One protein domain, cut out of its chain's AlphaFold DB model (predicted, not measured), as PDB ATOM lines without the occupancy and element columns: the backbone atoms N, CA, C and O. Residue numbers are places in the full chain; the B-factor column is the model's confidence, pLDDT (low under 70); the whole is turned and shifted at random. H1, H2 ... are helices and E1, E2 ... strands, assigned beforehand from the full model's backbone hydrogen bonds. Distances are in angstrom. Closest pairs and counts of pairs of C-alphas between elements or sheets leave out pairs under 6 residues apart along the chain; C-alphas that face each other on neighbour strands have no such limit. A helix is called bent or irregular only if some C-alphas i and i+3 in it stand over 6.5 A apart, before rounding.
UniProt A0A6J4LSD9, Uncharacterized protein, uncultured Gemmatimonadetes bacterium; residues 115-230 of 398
ATOM      1  N   ASP A 115     252.245 323.882 123.006       94.94
ATOM      2  CA  ASP A 115     250.812 323.793 122.706       94.94
ATOM      3  C   ASP A 115     250.597 323.514 121.212       94.94
ATOM      4  O   ASP A 115     251.253 324.120 120.354       94.94
ATOM      5  N   ALA A 116     249.674 322.597 120.900       96.12
ATOM      6  CA  ALA A 116     249.262 322.311 119.528       96.12
ATOM      7  C   ALA A 116     248.214 323.301 119.008       96.12
ATOM      8  O   ALA A 116     247.919 323.281 117.813       96.12
ATOM      9  N   GLY A 117     247.764 324.274 119.811       93.69
ATOM     10  CA  GLY A 117     246.949 325.398 119.328       93.69
ATOM     11  C   GLY A 117     245.559 324.932 118.916       93.69
ATOM     12  O   GLY A 117     244.940 325.477 118.008       93.69
ATOM     13  N   ILE A 118     245.106 323.865 119.560       94.50
ATOM     14  CA  ILE A 118     243.773 323.300 119.453       94.50
ATOM     15  C   ILE A 118     243.315 323.116 120.893       94.50
ATOM     16  O   ILE A 118     243.991 322.455 121.675       94.50
ATOM     17  N   GLU A 119     242.179 323.693 121.260       92.62
ATOM     18  CA  GLU A 119     241.577 323.473 122.572       92.62
ATOM     19  C   GLU A 119     240.416 322.500 122.422       92.62
ATOM     20  O   GLU A 119     239.480 322.735 121.654       92.62
ATOM     21  N   ALA A 120     240.494 321.389 123.152       95.06
ATOM     22  CA  ALA A 120     239.460 320.370 123.170       95.06
ATOM     23  C   ALA A 120     238.587 320.484 124.422       95.06
ATOM     24  O   ALA A 120     239.063 320.786 125.518       95.06
ATOM     25  N   VAL A 121     237.314 320.152 124.260       94.50
ATOM     26  CA  VAL A 121     236.355 319.929 125.344       94.50
ATOM     27  C   VAL A 121     235.836 318.500 125.257       94.50
ATOM     28  O   VAL A 121     235.699 317.953 124.166       94.50
ATOM     29  N   PHE A 122     235.539 317.885 126.398       95.06
ATOM     30  CA  PHE A 122     234.882 316.580 126.428       95.06
ATOM     31  C   PHE A 122     233.369 316.784 126.528       95.06
ATOM     32  O   PHE A 122     232.911 317.465 127.449       95.06
ATOM     33  N   ARG A 123     232.595 316.255 125.576       92.00
ATOM     34  CA  ARG A 123     231.124 316.330 125.552       92.00
ATOM     35  C   ARG A 123     230.553 315.070 124.911       92.00
ATOM     36  O   ARG A 123     231.056 314.631 123.883       92.00
ATOM     37  N   GLY A 124     229.502 314.505 125.506       89.38
ATOM     38  CA  GLY A 124     228.806 313.341 124.943       89.38
ATOM     39  C   GLY A 124     229.717 312.135 124.692       89.38
ATOM     40  O   GLY A 124     229.548 311.450 123.692       89.38
ATOM     41  N   GLY A 125     230.723 311.920 125.548       93.50
ATOM     42  CA  GLY A 125     231.690 310.831 125.389       93.50
ATOM     43  C   GLY A 125     232.799 311.081 124.360       93.50
ATOM     44  O   GLY A 125     233.592 310.185 124.119       93.50
ATOM     45  N   ALA A 126     232.894 312.271 123.759       96.94
ATOM     46  CA  ALA A 126     233.881 312.564 122.722       96.94
ATOM     47  C   ALA A 126     234.658 313.862 122.985       96.94
ATOM     48  O   ALA A 126     234.175 314.787 123.643       96.94
ATOM     49  N   PHE A 127     235.870 313.947 122.429       98.38
ATOM     50  CA  PHE A 127     236.631 315.194 122.377       98.38
ATOM     51  C   PHE A 127     236.181 316.013 121.175       98.38
ATOM     52  O   PHE A 127     236.352 315.582 120.035       98.38
ATOM     53  N   LEU A 128     235.648 317.200 121.434       97.75
ATOM     54  CA  LEU A 128     235.288 318.177 120.418       97.75
ATOM     55  C   LEU A 128     236.296 319.319 120.436       97.75
ATOM     56  O   LEU A 128     236.727 319.755 121.503       97.75
ATOM     57  N   VAL A 129     236.654 319.821 119.264       96.75
ATOM     58  CA  VAL A 129     237.491 321.015 119.146       96.75
ATOM     59  C   VAL A 129     236.635 322.250 119.427       96.75
ATOM     60  O   VAL A 129     235.740 322.595 118.661       96.75
ATOM     61  N   GLU A 130     236.911 322.937 120.530       92.88
ATOM     62  CA  GLU A 130     236.245 324.190 120.903       92.88
ATOM     63  C   GLU A 130     236.910 325.388 120.216       92.88
ATOM     64  O   GLU A 130     236.255 326.365 119.850       92.88
ATOM     65  N   TRP A 131     238.222 325.316 120.000       91.81
ATOM     66  CA  TRP A 131     238.985 326.376 119.356       91.81
ATOM     67  C   TRP A 131     240.191 325.807 118.611       91.81
ATOM     68  O   TRP A 131     240.810 324.847 119.063       91.81
ATOM     69  N   ALA A 132     240.536 326.429 117.486       93.50
ATOM     70  CA  ALA A 132     241.759 326.167 116.744       93.50
ATOM     71  C   ALA A 132     242.422 327.496 116.366       93.50
ATOM     72  O   ALA A 132     241.754 328.478 116.039       93.50
ATOM     73  N   ASP A 133     243.745 327.505 116.439       91.56
ATOM     74  CA  ASP A 133     244.601 328.649 116.167       91.56
ATOM     75  C   ASP A 133     244.620 329.014 114.676       91.56
ATOM     76  O   ASP A 133     244.565 328.142 113.808       91.56
ATOM     77  N   THR A 134     244.759 330.304 114.365       91.31
ATOM     78  CA  THR A 134     244.830 330.817 112.989       91.31
ATOM     79  C   THR A 134     246.021 330.273 112.206       91.31
ATOM     80  O   THR A 134     245.981 330.273 110.980       91.31
ATOM     81  N   ARG A 135     247.052 329.732 112.868       92.44
ATOM     82  CA  ARG A 135     248.144 329.010 112.185       92.44
ATOM     83  C   ARG A 135     247.695 327.753 111.426       92.44
ATOM     84  O   ARG A 135     248.423 327.246 110.577       92.44
ATOM     85  N   TYR A 136     246.487 327.253 111.688       93.44
ATOM     86  CA  TYR A 136     245.867 326.207 110.869       93.44
ATOM     87  C   TYR A 136     245.211 326.749 109.583       93.44
ATOM     88  O   TYR A 136     244.638 325.966 108.824       93.44
ATOM     89  N   GLY A 137     245.310 328.056 109.309       91.94
ATOM     90  CA  GLY A 137     244.731 328.717 108.137       91.94
ATOM     91  C   GLY A 137     243.216 328.530 108.066       91.94
ATOM     92  O   GLY A 137     242.545 328.429 109.095       91.94
ATOM     93  N   ASP A 138     242.685 328.384 106.853       88.31
ATOM     94  CA  ASP A 138     241.249 328.168 106.607       88.31
ATOM     95  C   ASP A 138     240.701 326.916 107.311       88.31
ATOM     96  O   ASP A 138     239.517 326.826 107.649       88.31
ATOM     97  N   ARG A 139     241.578 325.949 107.621       89.00
ATOM     98  CA  ARG A 139     241.191 324.727 108.333       89.00
ATOM     99  C   ARG A 139     240.790 325.008 109.778       89.00
ATOM    100  O   ARG A 139     239.998 324.241 110.322       89.00
ATOM    101  N   ALA A 140     241.274 326.089 110.396       91.69
ATOM    102  CA  ALA A 140     240.943 326.440 111.778       91.69
ATOM    103  C   ALA A 140     239.423 326.562 111.990       91.69
ATOM    104  O   ALA A 140     238.888 326.048 112.972       91.69
ATOM    105  N   ALA A 141     238.718 327.179 111.035       89.25
ATOM    106  CA  ALA A 141     237.264 327.294 111.072       89.25
ATOM    107  C   ALA A 141     236.582 325.924 110.924       89.25
ATOM    108  O   ALA A 141     235.698 325.597 111.712       89.25
ATOM    109  N   SER A 142     237.047 325.094 109.982       89.88
ATOM    110  CA  SER A 142     236.499 323.746 109.741       89.88
ATOM    111  C   SER A 142     236.691 322.776 110.912       89.88
ATOM    112  O   SER A 142     235.952 321.800 111.040       89.88
ATOM    113  N   LEU A 143     237.683 323.037 111.769       94.62
ATOM    114  CA  LEU A 143     237.949 322.228 112.951       94.62
ATOM    115  C   LEU A 143     237.003 322.540 114.103       94.62
ATOM    116  O   LEU A 143     236.800 321.672 114.938       94.62
ATOM    117  N   ARG A 144     236.413 323.736 114.187       93.94
ATOM    118  CA  ARG A 144     235.507 324.069 115.292       93.94
ATOM    119  C   ARG A 144     234.307 323.113 115.305       93.94
ATOM    120  O   ARG A 144     233.611 322.960 114.309       93.94
ATOM    121  N   GLY A 145     234.068 322.473 116.447       94.88
ATOM    122  CA  GLY A 145     233.042 321.445 116.631       94.88
ATOM    123  C   GLY A 145     233.426 320.057 116.103       94.88
ATOM    124  O   GLY A 145     232.690 319.102 116.344       94.88
ATOM    125  N   ALA A 146     234.569 319.910 115.427       97.81
ATOM    126  CA  ALA A 146     235.025 318.623 114.920       97.81
ATOM    127  C   ALA A 146     235.358 317.660 116.065       97.81
ATOM    128  O   ALA A 146     235.895 318.056 117.103       97.81
ATOM    129  N   THR A 147     235.084 316.372 115.856       98.50
ATOM    130  CA  THR A 147     235.424 315.324 116.825       98.50
ATOM    131  C   THR A 147     236.854 314.841 116.611       98.50
ATOM    132  O   THR A 147     237.196 314.412 115.510       98.50
ATOM    133  N   VAL A 148     237.680 314.831 117.657       98.56
ATOM    134  CA  VAL A 148     239.006 314.197 117.627       98.56
ATOM    135  C   VAL A 148     238.813 312.680 117.665       98.56
ATOM    136  O   VAL A 148     238.374 312.133 118.675       98.56
ATOM    137  N   ARG A 149     239.112 311.991 116.561       98.25
ATOM    138  CA  ARG A 149     238.937 310.533 116.442       98.25
ATOM    139  C   ARG A 149     240.100 309.794 117.088       98.25
ATOM    140  O   ARG A 149     239.931 309.002 118.015       98.25
ATOM    141  N   ASP A 150     241.294 310.086 116.601       98.44
ATOM    142  CA  ASP A 150     242.529 309.436 117.004       98.44
ATOM    143  C   ASP A 150     243.728 310.331 116.696       98.44
ATOM    144  O   ASP A 150     243.648 311.236 115.865       98.44
ATOM    145  N   CYS A 151     244.830 310.069 117.385       98.56
ATOM    146  CA  CYS A 151     246.113 310.709 117.161       98.56
ATOM    147  C   CYS A 151     247.199 309.647 117.067       98.56
ATOM    148  O   CYS A 151     247.258 308.751 117.909       98.56
ATOM    149  N   ASP A 152     248.030 309.729 116.029       98.12
ATOM    150  CA  ASP A 152     249.061 308.736 115.704       98.12
ATOM    151  C   ASP A 152     248.548 307.277 115.772       98.12
ATOM    152  O   ASP A 152     249.210 306.375 116.285       98.12
ATOM    153  N   GLY A 153     247.317 307.046 115.293       96.94
ATOM    154  CA  GLY A 153     246.667 305.729 115.282       96.94
ATOM    155  C   GLY A 153     246.073 305.279 116.623       96.94
ATOM    156  O   GLY A 153     245.538 304.177 116.721       96.94
ATOM    157  N   ALA A 154     246.133 306.106 117.669       98.31
ATOM    158  CA  ALA A 154     245.533 305.848 118.972       98.31
ATOM    159  C   ALA A 154     244.242 306.647 119.167       98.31
ATOM    160  O   ALA A 154     244.258 307.866 119.036       98.31
ATOM    161  N   ALA A 155     243.146 305.986 119.557       98.31
ATOM    162  CA  ALA A 155     241.888 306.662 119.889       98.31
ATOM    163  C   ALA A 155     242.107 307.833 120.867       98.31
ATOM    164  O   ALA A 155     242.880 307.703 121.822       98.31
ATOM    165  N   ALA A 156     241.417 308.956 120.648       98.12
ATOM    166  CA  ALA A 156     241.631 310.192 121.409       98.12
ATOM    167  C   ALA A 156     241.495 309.990 122.931       98.12
ATOM    168  O   ALA A 156     242.284 310.522 123.707       98.12
ATOM    169  N   GLU A 157     240.559 309.142 123.362       97.81
ATOM    170  CA  GLU A 157     240.381 308.760 124.766       97.81
ATOM    171  C   GLU A 157     241.594 308.043 125.360       97.81
ATOM    172  O   GLU A 157     241.984 308.317 126.497       97.81
ATOM    173  N   ARG A 158     242.214 307.135 124.593       97.62
ATOM    174  CA  ARG A 158     243.437 306.444 125.012       97.62
ATOM    175  C   ARG A 158     244.575 307.448 125.159       97.62
ATOM    176  O   ARG A 158     245.226 307.473 126.200       97.62
ATOM    177  N   VAL A 159     244.751 308.316 124.162       98.06
ATOM    178  CA  VAL A 159     245.771 309.379 124.179       98.06
ATOM    179  C   VAL A 159     245.585 310.281 125.396       98.06
ATOM    180  O   VAL A 159     246.541 310.558 126.115       98.06
ATOM    181  N   PHE A 160     244.352 310.699 125.676       98.00
ATOM    182  CA  PHE A 160     244.037 311.533 126.827       98.00
ATOM    183  C   PHE A 160     244.320 310.833 128.159       98.00
ATOM    184  O   PHE A 160     244.945 311.411 129.053       98.00
ATOM    185  N   ARG A 161     243.909 309.569 128.293       97.06
ATOM    186  CA  ARG A 161     244.142 308.773 129.501       97.06
ATOM    187  C   ARG A 161     245.631 308.623 129.791       97.06
ATOM    188  O   ARG A 161     246.054 308.780 130.932       97.06
ATOM    189  N   GLU A 162     246.416 308.336 128.763       95.62
ATOM    190  CA  GLU A 162     247.854 308.110 128.883       95.62
ATOM    191  C   GLU A 162     248.636 309.406 129.097       95.62
ATOM    192  O   GLU A 162     249.584 309.416 129.878       95.62
ATOM    193  N   ARG A 163     248.261 310.502 128.426       95.25
ATOM    194  CA  ARG A 163     249.027 311.759 128.465       95.25
ATOM    195  C   ARG A 163     248.602 312.724 129.557       95.25
ATOM    196  O   ARG A 163     249.432 313.502 130.021       95.25
ATOM    197  N   VAL A 164     247.335 312.692 129.958       96.25
ATOM    198  CA  VAL A 164     246.757 313.649 130.907       96.25
ATOM    199  C   VAL A 164     246.347 312.933 132.186       96.25
ATOM    200  O   VAL A 164     246.938 313.172 133.241       96.25
ATOM    201  N   LEU A 165     245.408 311.986 132.099       96.44
ATOM    202  CA  LEU A 165     244.858 311.341 133.299       96.44
ATOM    203  C   LEU A 165     245.843 310.409 134.011       96.44
ATOM    204  O   LEU A 165     245.617 310.054 135.163       96.44
ATOM    205  N   SER A 166     246.958 310.032 133.383       93.75
ATOM    206  CA  SER A 166     247.968 309.179 134.015       93.75
ATOM    207  C   SER A 166     248.667 309.860 135.192       93.75
ATOM    208  O   SER A 166     249.157 309.184 136.094       93.75
ATOM    209  N   TRP A 167     248.763 311.189 135.166       93.50
ATOM    210  CA  TRP A 167     249.447 311.985 136.187       93.50
ATOM    211  C   TRP A 167     248.564 313.078 136.784       93.50
ATOM    212  O   TRP A 167     248.943 313.680 137.788       93.50
ATOM    213  N   ARG A 168     247.393 313.326 136.188       90.81
ATOM    214  CA  ARG A 168     246.444 314.329 136.650       90.81
ATOM    215  C   ARG A 168     245.006 313.910 136.364       90.81
ATOM    216  O   ARG A 168     244.523 314.080 135.249       90.81
ATOM    217  N   GLY A 169     244.310 313.449 137.396       92.81
ATOM    218  CA  GLY A 169     242.891 313.108 137.336       92.81
ATOM    219  C   GLY A 169     242.635 311.606 137.327       92.81
ATOM    220  O   GLY A 169     243.552 310.785 137.333       92.81
ATOM    221  N   ARG A 170     241.352 311.251 137.341       94.19
ATOM    222  CA  ARG A 170     240.873 309.891 137.566       94.19
ATOM    223  C   ARG A 170     240.041 309.416 136.378       94.19
ATOM    224  O   ARG A 170     238.953 309.945 136.163       94.19
ATOM    225  N   PRO A 171     240.497 308.406 135.612       94.56
ATOM    226  CA  PRO A 171     239.763 307.905 134.450       94.56
ATOM    227  C   PRO A 171     238.356 307.382 134.748       94.56
ATOM    228  O   PRO A 171     237.518 307.405 133.855       94.56
ATOM    229  N   SER A 172     238.080 306.934 135.976       93.69
ATOM    230  CA  SER A 172     236.747 306.488 136.398       93.69
ATOM    231  C   SER A 172     235.797 307.630 136.781       93.69
ATOM    232  O   SER A 172     234.630 307.374 137.055       93.69
ATOM    233  N   VAL A 173     236.274 308.878 136.824       92.00
ATOM    234  CA  VAL A 173     235.485 310.047 137.228       92.00
ATOM    235  C   VAL A 173     235.252 310.932 136.012       92.00
ATOM    236  O   VAL A 173     236.140 311.672 135.600       92.00
ATOM    237  N   GLU A 174     234.041 310.898 135.459       90.19
ATOM    238  CA  GLU A 174     233.663 311.669 134.264       90.19
ATOM    239  C   GLU A 174     233.965 313.172 134.397       90.19
ATOM    240  O   GLU A 174     234.486 313.795 133.473       90.19
ATOM    241  N   ALA A 175     233.762 313.753 135.585       88.00
ATOM    242  CA  ALA A 175     234.095 315.153 135.847       88.00
ATOM    243  C   ALA A 175     235.576 315.491 135.571       88.00
ATOM    244  O   ALA A 175     235.876 316.597 135.116       88.00
ATOM    245  N   ASP A 176     236.504 314.551 135.786       92.56
ATOM    246  CA  ASP A 176     237.928 314.763 135.506       92.56
ATOM    247  C   ASP A 176     238.207 314.783 133.989       92.56
ATOM    248  O   ASP A 176     239.101 315.507 133.546       92.56
ATOM    249  N   TRP A 177     237.404 314.084 133.176       94.50
ATOM    250  CA  TRP A 177     237.482 314.164 131.713       94.50
ATOM    251  C   TRP A 177     237.106 315.552 131.213       94.50
ATOM    252  O   TRP A 177     237.863 316.159 130.456       94.50
ATOM    253  N   HIS A 178     235.997 316.106 131.704       91.12
ATOM    254  CA  HIS A 178     235.601 317.478 131.382       91.12
ATOM    255  C   HIS A 178     236.626 318.500 131.875       91.12
ATOM    256  O   HIS A 178     237.009 319.408 131.138       91.12
ATOM    257  N   ARG A 179     237.099 318.342 133.118       88.50
ATOM    258  CA  ARG A 179     238.026 319.283 133.756       88.50
ATOM    259  C   ARG A 179     239.370 319.359 133.041       88.50
ATOM    260  O   ARG A 179     239.941 320.446 132.941       88.50
ATOM    261  N   PHE A 180     239.907 318.220 132.608       93.44
ATOM    262  CA  PHE A 180     241.260 318.150 132.062       93.44
ATOM    263  C   PHE A 180     241.313 318.039 130.537       93.44
ATOM    264  O   PHE A 180     242.405 318.173 129.992       93.44
ATOM    265  N   ALA A 181     240.180 317.881 129.842       95.25
ATOM    266  CA  ALA A 181     240.100 317.857 128.378       95.25
ATOM    267  C   ALA A 181     240.901 318.957 127.658       95.25
ATOM    268  O   ALA A 181     241.620 318.617 126.713       95.25
ATOM    269  N   PRO A 182     240.906 320.223 128.131       92.06
ATOM    270  CA  PRO A 182     241.701 321.280 127.502       92.06
ATOM    271  C   PRO A 182     243.216 321.025 127.493       92.06
ATOM    272  O   PRO A 182     243.952 321.749 126.837       92.06
ATOM    273  N   LEU A 183     243.708 320.026 128.232       93.69
ATOM    274  CA  LEU A 183     245.126 319.671 128.296       93.69
ATOM    275  C   LEU A 183     245.540 318.614 127.261       93.69
ATOM    276  O   LEU A 183     246.730 318.316 127.171       93.69
ATOM    277  N   LEU A 184     244.606 318.039 126.486       96.50
ATOM    278  CA  LEU A 184     244.900 316.989 125.495       96.50
ATOM    279  C   LEU A 184     246.004 317.412 124.509       96.50
ATOM    280  O   LEU A 184     246.896 316.628 124.174       96.50
ATOM    281  N   PHE A 185     245.968 318.675 124.098       96.75
ATOM    282  CA  PHE A 185     246.869 319.274 123.117       96.75
ATOM    283  C   PHE A 185     247.966 320.139 123.742       96.75
ATOM    284  O   PHE A 185     248.594 320.945 123.063       96.75
ATOM    285  N   HIS A 186     248.244 319.931 125.028       95.56
ATOM    286  CA  HIS A 186     249.418 320.479 125.693       95.56
ATOM    287  C   HIS A 186     250.519 319.423 125.786       95.56
ATOM    288  O   HIS A 186     250.263 318.228 125.971       95.56
ATOM    289  N   ASP A 187     251.766 319.862 125.676       95.75
ATOM    290  CA  ASP A 187     252.943 319.033 125.889       95.75
ATOM    291  C   ASP A 187     253.696 319.504 127.124       95.75
ATOM    292  O   ASP A 187     254.121 320.654 127.215       95.75
ATOM    293  N   TYR A 188     253.869 318.594 128.072       93.25
ATOM    294  CA  TYR A 188     254.547 318.843 129.336       93.25
ATOM    295  C   TYR A 188     255.976 318.286 129.360       93.25
ATOM    296  O   TYR A 188     256.698 318.520 130.329       93.25
ATOM    297  N   GLY A 189     256.392 317.582 128.300       92.38
ATOM    298  CA  GLY A 189     257.678 316.899 128.228       92.38
ATOM    299  C   GLY A 189     257.766 315.659 129.130       92.38
ATOM    300  O   GLY A 189     256.781 315.238 129.751       92.38
ATOM    301  N   PRO A 190     258.948 315.026 129.206       90.81
ATOM    302  CA  PRO A 190     259.176 313.896 130.097       90.81
ATOM    303  C   PRO A 190     258.865 314.244 131.569       90.81
ATOM    304  O   PRO A 190     259.114 315.367 132.002       90.81
ATOM    305  N   PRO A 191     258.329 313.298 132.364       91.62
ATOM    306  CA  PRO A 191     258.090 311.889 132.043       91.62
ATOM    307  C   PRO A 191     256.681 311.592 131.484       91.62
ATOM    308  O   PRO A 191     256.229 310.444 131.577       91.62
ATOM    309  N   THR A 192     255.962 312.585 130.943       92.25
ATOM    310  CA  THR A 192     254.698 312.316 130.227       92.25
ATOM    311  C   THR A 192     254.967 311.597 128.899       92.25
ATOM    312  O   THR A 192     256.069 311.722 128.354       92.25
ATOM    313  N   PRO A 193     254.015 310.798 128.375       93.06
ATOM    314  CA  PRO A 193     254.161 310.229 127.043       93.06
ATOM    315  C   PRO A 193     254.287 311.324 125.968       93.06
ATOM    316  O   PRO A 193     253.677 312.392 126.116       93.06
ATOM    317  N   PRO A 194     255.040 311.059 124.882       92.75
ATOM    318  CA  PRO A 194     255.292 312.036 123.831       92.75
ATOM    319  C   PRO A 194     254.018 312.668 123.275       92.75
ATOM    320  O   PRO A 194     252.971 312.027 123.170       92.75
ATOM    321  N   ALA A 195     254.125 313.939 122.906       95.88
ATOM    322  CA  ALA A 195     253.072 314.648 122.206       95.88
ATOM    323  C   ALA A 195     252.802 314.016 120.828       95.88
ATOM    324  O   ALA A 195     253.771 313.726 120.115       95.88
ATOM    325  N   PRO A 196     251.528 313.788 120.448       97.44
ATOM    326  CA  PRO A 196     251.214 313.207 119.153       97.44
ATOM    327  C   PRO A 196     251.658 314.125 118.014       97.44
ATOM    328  O   PRO A 196     251.661 315.348 118.154       97.44
ATOM    329  N   ARG A 197     252.029 313.554 116.873       98.12
ATOM    330  CA  ARG A 197     252.474 314.308 115.692       98.12
ATOM    331  C   ARG A 197     251.306 314.712 114.809       98.12
ATOM    332  O   ARG A 197     251.355 315.759 114.175       98.12
ATOM    333  N   SER A 198     250.267 313.888 114.758       98.12
ATOM    334  CA  SER A 198     249.104 314.094 113.902       98.12
ATOM    335  C   SER A 198     247.835 313.558 114.551       98.12
ATOM    336  O   SER A 198     247.887 312.631 115.360       98.12
ATOM    337  N   CYS A 199     246.691 314.123 114.174       98.56
ATOM    338  CA  CYS A 199     245.383 313.606 114.566       98.56
ATOM    339  C   CYS A 199     244.412 313.596 113.389       98.56
ATOM    340  O   CYS A 199     244.537 314.384 112.448       98.56
ATOM    341  N   ARG A 200     243.418 312.711 113.469       98.44
ATOM    342  CA  ARG A 200     242.259 312.688 112.580       98.44
ATOM    343  C   ARG A 200     241.056 313.321 113.262       98.44
ATOM    344  O   ARG A 200     240.714 312.977 114.394       98.44
ATOM    345  N   PHE A 201     240.392 314.210 112.538       98.31
ATOM    346  CA  PHE A 201     239.234 314.964 112.995       98.31
ATOM    347  C   PHE A 201     238.040 314.630 112.111       98.31
ATOM    348  O   PHE A 201     238.135 314.714 110.889       98.31
ATOM    349  N   ALA A 202     236.916 314.244 112.707       97.81
ATOM    350  CA  ALA A 202     235.657 314.122 111.985       97.81
ATOM    351  C   ALA A 202     234.984 315.497 111.927       97.81
ATOM    352  O   ALA A 202     234.596 316.044 112.961       97.81
ATOM    353  N   THR A 203     234.881 316.041 110.718       95.69
ATOM    354  CA  THR A 203     234.231 317.319 110.402       95.69
ATOM    355  C   THR A 203     232.926 317.053 109.638       95.69
ATOM    356  O   THR A 203     232.718 315.926 109.176       95.69
ATOM    357  N   PRO A 204     232.061 318.063 109.429       91.56
ATOM    358  CA  PRO A 204     230.908 317.922 108.537       91.56
ATOM    359  C   PRO A 204     231.287 317.497 107.107       91.56
ATOM    360  O   PRO A 204     230.525 316.789 106.459       91.56
ATOM    361  N   GLY A 205     232.481 317.877 106.632       90.12
ATOM    362  CA  GLY A 205     233.010 317.513 105.312       90.12
ATOM    363  C   GLY A 205     233.727 316.159 105.258       90.12
ATOM    364  O   GLY A 205     234.377 315.856 104.262       90.12
ATOM    365  N   GLY A 206     233.655 315.357 106.324       94.62
ATOM    366  CA  GLY A 206     234.337 314.069 106.429       94.62
ATOM    367  C   GLY A 206     235.545 314.095 107.361       94.62
ATOM    368  O   GLY A 206     235.762 315.033 108.138       94.62
ATOM    369  N   VAL A 207     236.322 313.011 107.336       96.81
ATOM    370  CA  VAL A 207     237.488 312.853 108.212       96.81
ATOM    371  C   VAL A 207     238.707 313.511 107.575       96.81
ATOM    372  O   VAL A 207     239.106 313.142 106.476       96.81
ATOM    373  N   VAL A 208     239.333 314.440 108.298       95.44
ATOM    374  CA  VAL A 208     240.575 315.104 107.881       95.44
ATOM    375  C   VAL A 208     241.721 314.710 108.807       95.44
ATOM    376  O   VAL A 208     241.585 314.740 110.029       95.44
ATOM    377  N   ALA A 209     242.860 314.327 108.234       96.44
ATOM    378  CA  ALA A 209     244.096 314.099 108.976       96.44
ATOM    379  C   ALA A 209     244.942 315.374 108.948       96.44
ATOM    380  O   ALA A 209     245.197 315.914 107.872       96.44
ATOM    381  N   LEU A 210     245.383 315.854 110.113       95.62
ATOM    382  CA  LEU A 210     246.214 317.052 110.212       95.62
ATOM    383  C   LEU A 210     247.466 316.800 111.055       95.62
ATOM    384  O   LEU A 210     247.361 316.214 112.138       95.62
ATOM    385  N   PRO A 211     248.641 317.283 110.608       97.56
ATOM    386  CA  PRO A 211     249.795 317.398 111.481       97.56
ATOM    387  C   PRO A 211     249.513 318.451 112.561       97.56
ATOM    388  O   PRO A 211     248.986 319.529 112.276       97.56
ATOM    389  N   LEU A 212     249.872 318.136 113.801       97.69
ATOM    390  CA  LEU A 212     249.796 319.071 114.915       97.69
ATOM    391  C   LEU A 212     250.989 320.025 114.860       97.69
ATOM    392  O   LEU A 212     252.145 319.599 114.813       97.69
ATOM    393  N   GLN A 213     250.709 321.323 114.886       96.06
ATOM    394  CA  GLN A 213     251.737 322.361 114.884       96.06
ATOM    395  C   GLN A 213     252.136 322.647 116.333       96.06
ATOM    396  O   GLN A 213     251.389 323.300 117.040       96.06
ATOM    397  N   TRP A 214     253.256 322.120 116.828       96.50
ATOM    398  CA  TRP A 214     253.676 322.332 118.222       96.50
ATOM    399  C   TRP A 214     254.608 323.535 118.345       96.50
ATOM    400  O   TRP A 214     255.711 323.510 117.806       96.50
ATOM    401  N   GLU A 215     254.219 324.536 119.131       95.19
ATOM    402  CA  GLU A 215     255.050 325.713 119.425       95.19
ATOM    403  C   GLU A 215     255.215 325.900 120.935       95.19
ATOM    404  O   GLU A 215     254.373 325.404 121.692       95.19
ATOM    405  N   PRO A 216     256.271 326.601 121.395       94.62
ATOM    406  CA  PRO A 216     256.404 326.995 122.793       94.62
ATOM    407  C   PRO A 216     255.120 327.636 123.329       94.62
ATOM    408  O   PRO A 216     254.500 328.457 122.654       94.62
ATOM    409  N   LEU A 217     254.707 327.258 124.541       87.94
ATOM    410  CA  LEU A 217     253.472 327.786 125.112       87.94
ATOM    411  C   LEU A 217     253.609 329.287 125.421       87.94
ATOM    412  O   LEU A 217     254.337 329.677 126.334       87.94
ATOM    413  N   ASP A 218     252.796 330.104 124.755       86.81
ATOM    414  CA  ASP A 218     252.531 331.482 125.165       86.81
ATOM    415  C   ASP A 218     251.485 331.501 126.296       86.81
ATOM    416  O   ASP A 218     250.288 331.254 126.103       86.81
ATOM    417  N   THR A 219     251.947 331.791 127.512       84.00
ATOM    418  CA  THR A 219     251.109 331.800 128.716       84.00
ATOM    419  C   THR A 219     250.116 332.960 128.744       84.00
ATOM    420  O   THR A 219     249.033 332.801 129.314       84.00
ATOM    421  N   ALA A 220     250.431 334.094 128.111       84.88
ATOM    422  CA  ALA A 220     249.531 335.238 128.024       84.88
ATOM    423  C   ALA A 220     248.378 334.935 127.064       84.88
ATOM    424  O   ALA A 220     247.210 335.136 127.412       84.88
ATOM    425  N   ARG A 221     248.695 334.352 125.901       81.75
ATOM    426  CA  ARG A 221     247.694 333.904 124.928       81.75
ATOM    427  C   ARG A 221     246.791 332.820 125.507       81.75
ATOM    428  O   ARG A 221     245.572 332.916 125.384       81.75
ATOM    429  N   LEU A 222     247.355 331.834 126.206       80.56
ATOM    430  CA  LEU A 222     246.570 330.806 126.896       80.56
ATOM    431  C   LEU A 222     245.660 331.404 127.979       80.56
ATOM    432  O   LEU A 222     244.507 330.993 128.114       80.56
ATOM    433  N   ALA A 223     246.156 332.361 128.767       82.62
ATOM    434  CA  ALA A 223     245.349 333.024 129.787       82.62
ATOM    435  C   ALA A 223     244.171 333.791 129.167       82.62
ATOM    436  O   ALA A 223     243.060 333.714 129.686       82.62
ATOM    437  N   GLU A 224     244.389 334.477 128.044       81.31
ATOM    438  CA  GLU A 224     243.330 335.166 127.305       81.31
ATOM    439  C   GLU A 224     242.277 334.199 126.753       81.31
ATOM    440  O   GLU A 224     241.084 334.408 126.974       81.31
ATOM    441  N   ARG A 225     242.694 333.097 126.114       79.56
ATOM    442  CA  ARG A 225     241.760 332.064 125.628       79.56
ATOM    443  C   ARG A 225     240.901 331.509 126.760       79.56
ATOM    444  O   ARG A 225     239.677 331.473 126.651       79.56
ATOM    445  N   ARG A 226     241.523 331.182 127.896       78.31
ATOM    446  CA  ARG A 226     240.813 330.703 129.090       78.31
ATOM    447  C   ARG A 226     239.826 331.720 129.645       78.31
ATOM    448  O   ARG A 226     238.755 331.314 130.074       78.31
ATOM    449  N   ARG A 227     240.163 333.014 129.649       78.50
ATOM    450  CA  ARG A 227     239.226 334.067 130.070       78.50
ATOM    451  C   ARG A 227     237.997 334.116 129.167       78.50
ATOM    452  O   ARG A 227     236.894 334.207 129.685       78.50
ATOM    453  N   ARG A 228     238.177 333.999 127.848       76.75
ATOM    454  CA  ARG A 228     237.066 333.989 126.879       76.75
ATOM    455  C   ARG A 228     236.189 332.744 126.982       76.75
ATOM    456  O   ARG A 228     234.987 332.834 126.779       76.75
ATOM    457  N   ALA A 229     236.790 331.595 127.283       71.12
ATOM    458  CA  ALA A 229     236.084 330.320 127.399       71.12
ATOM    459  C   ALA A 229     235.454 330.085 128.786       71.12
ATOM    460  O   ALA A 229     234.690 329.134 128.959       71.12
ATOM    461  N   ALA A 230     235.794 330.892 129.796       68.12
ATOM    462  CA  ALA A 230     235.284 330.704 131.146       68.12
ATOM    463  C   ALA A 230     233.790 331.072 131.209       68.12
ATOM    464  O   ALA A 230     233.440 332.212 130.902       68.12
TER     465      ALA A 230
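Overview. This is residues 115 to 230 of the 398 residues of an uncharacterized protein of uncultured Gemmatimonadetes bacterium (UniProt A0A6J4LSD9). A two-stranded hairpin, E1 and E2, runs through the middle of the domain, between a three-stranded sheet, whose E3 comes beside E2, and the helix H3, which packs on E1. H2 follows E3 and meets H3 near their ends in a corner, small H1 sits by E2 and E4, and H4 lies off to one side, touching no other helix. The printed part has 116 residues, with four named helices and five named strands in the order E1 E2 H1 E3 H2 H3 E4 E5 H4. The class is mixed, helices and strands; the larger sheet has the order E3, E4, E5 and is antiparallel. The whole is compact, with a radius of gyration of the C-alphas of 13.3 A, and rounded, spanning 35 by 32 by 27 A.

Arrangement. Start with E1, residues 118 to 123, and E2, residues 126 to 132, an antiparallel hairpin; look for N 121 and O 128, 2.8 A apart, within hydrogen-bond range. Next comes H1, residues 139 to 143; its closest C-alpha pair with E2 is Ala 140 and Ala 132, 5.0 A. At E3, residues 147 to 151, the C-alpha of Thr 147 is 4.6 A from that of Leu 128 in E2, their closest pair. H2, residues 156 to 165, is on the sheet of E3 at a height of 6.6 A, over none of its strands. H3, residues 174 to 183, touches H2 about perpendicular, at 87 degrees, closest at the C-alphas of Val 164 and Leu 183, 6.8 A. The closest C-alphas of H3 and E1 are those of Pro 182 and Ala 120, 5.0 A. E4, residues 198 to 203, is the inner strand, antiparallel to E3, with N 149 and O 200 at 2.9 A; H1 only grazes this sheet. E5, residues 206 to 211, forms a hairpin with E4, with N 201 and O 208 at 2.8 A. H4, residues 219 to 229, is apart from H3 and E1, for instance. Every O i to N i+4 pair is within hydrogen-bond range in H1, H2 and H4; in H3, 4 of 6 are.

Along the chain. Find C-alpha 118 at (243.773, 323.300, 119.453), where E1 begins; it runs 15.7 A, and E2 16.8 A. H1 spans 6.2 A, E3 11.6 A and H2 12.4 A. H3 spans 15.2 A and is irregular: C-alphas 179 and 182 are 7.5 A apart. E4 spans 15.6 A and E5 16.6 A. H4, 15.2 A long, ends at C-alpha 229, (236.084, 330.320, 127.399).

Size, cuts and confidence. The C-alphas farthest apart, of Asp 138 and Ser 172, are 37.1 A apart. The printed part has no cut. The link from H3 to E4, residues 184 to 197, is long. The model's mean pLDDT over the printed part is 92.9; residue 230 is under 70.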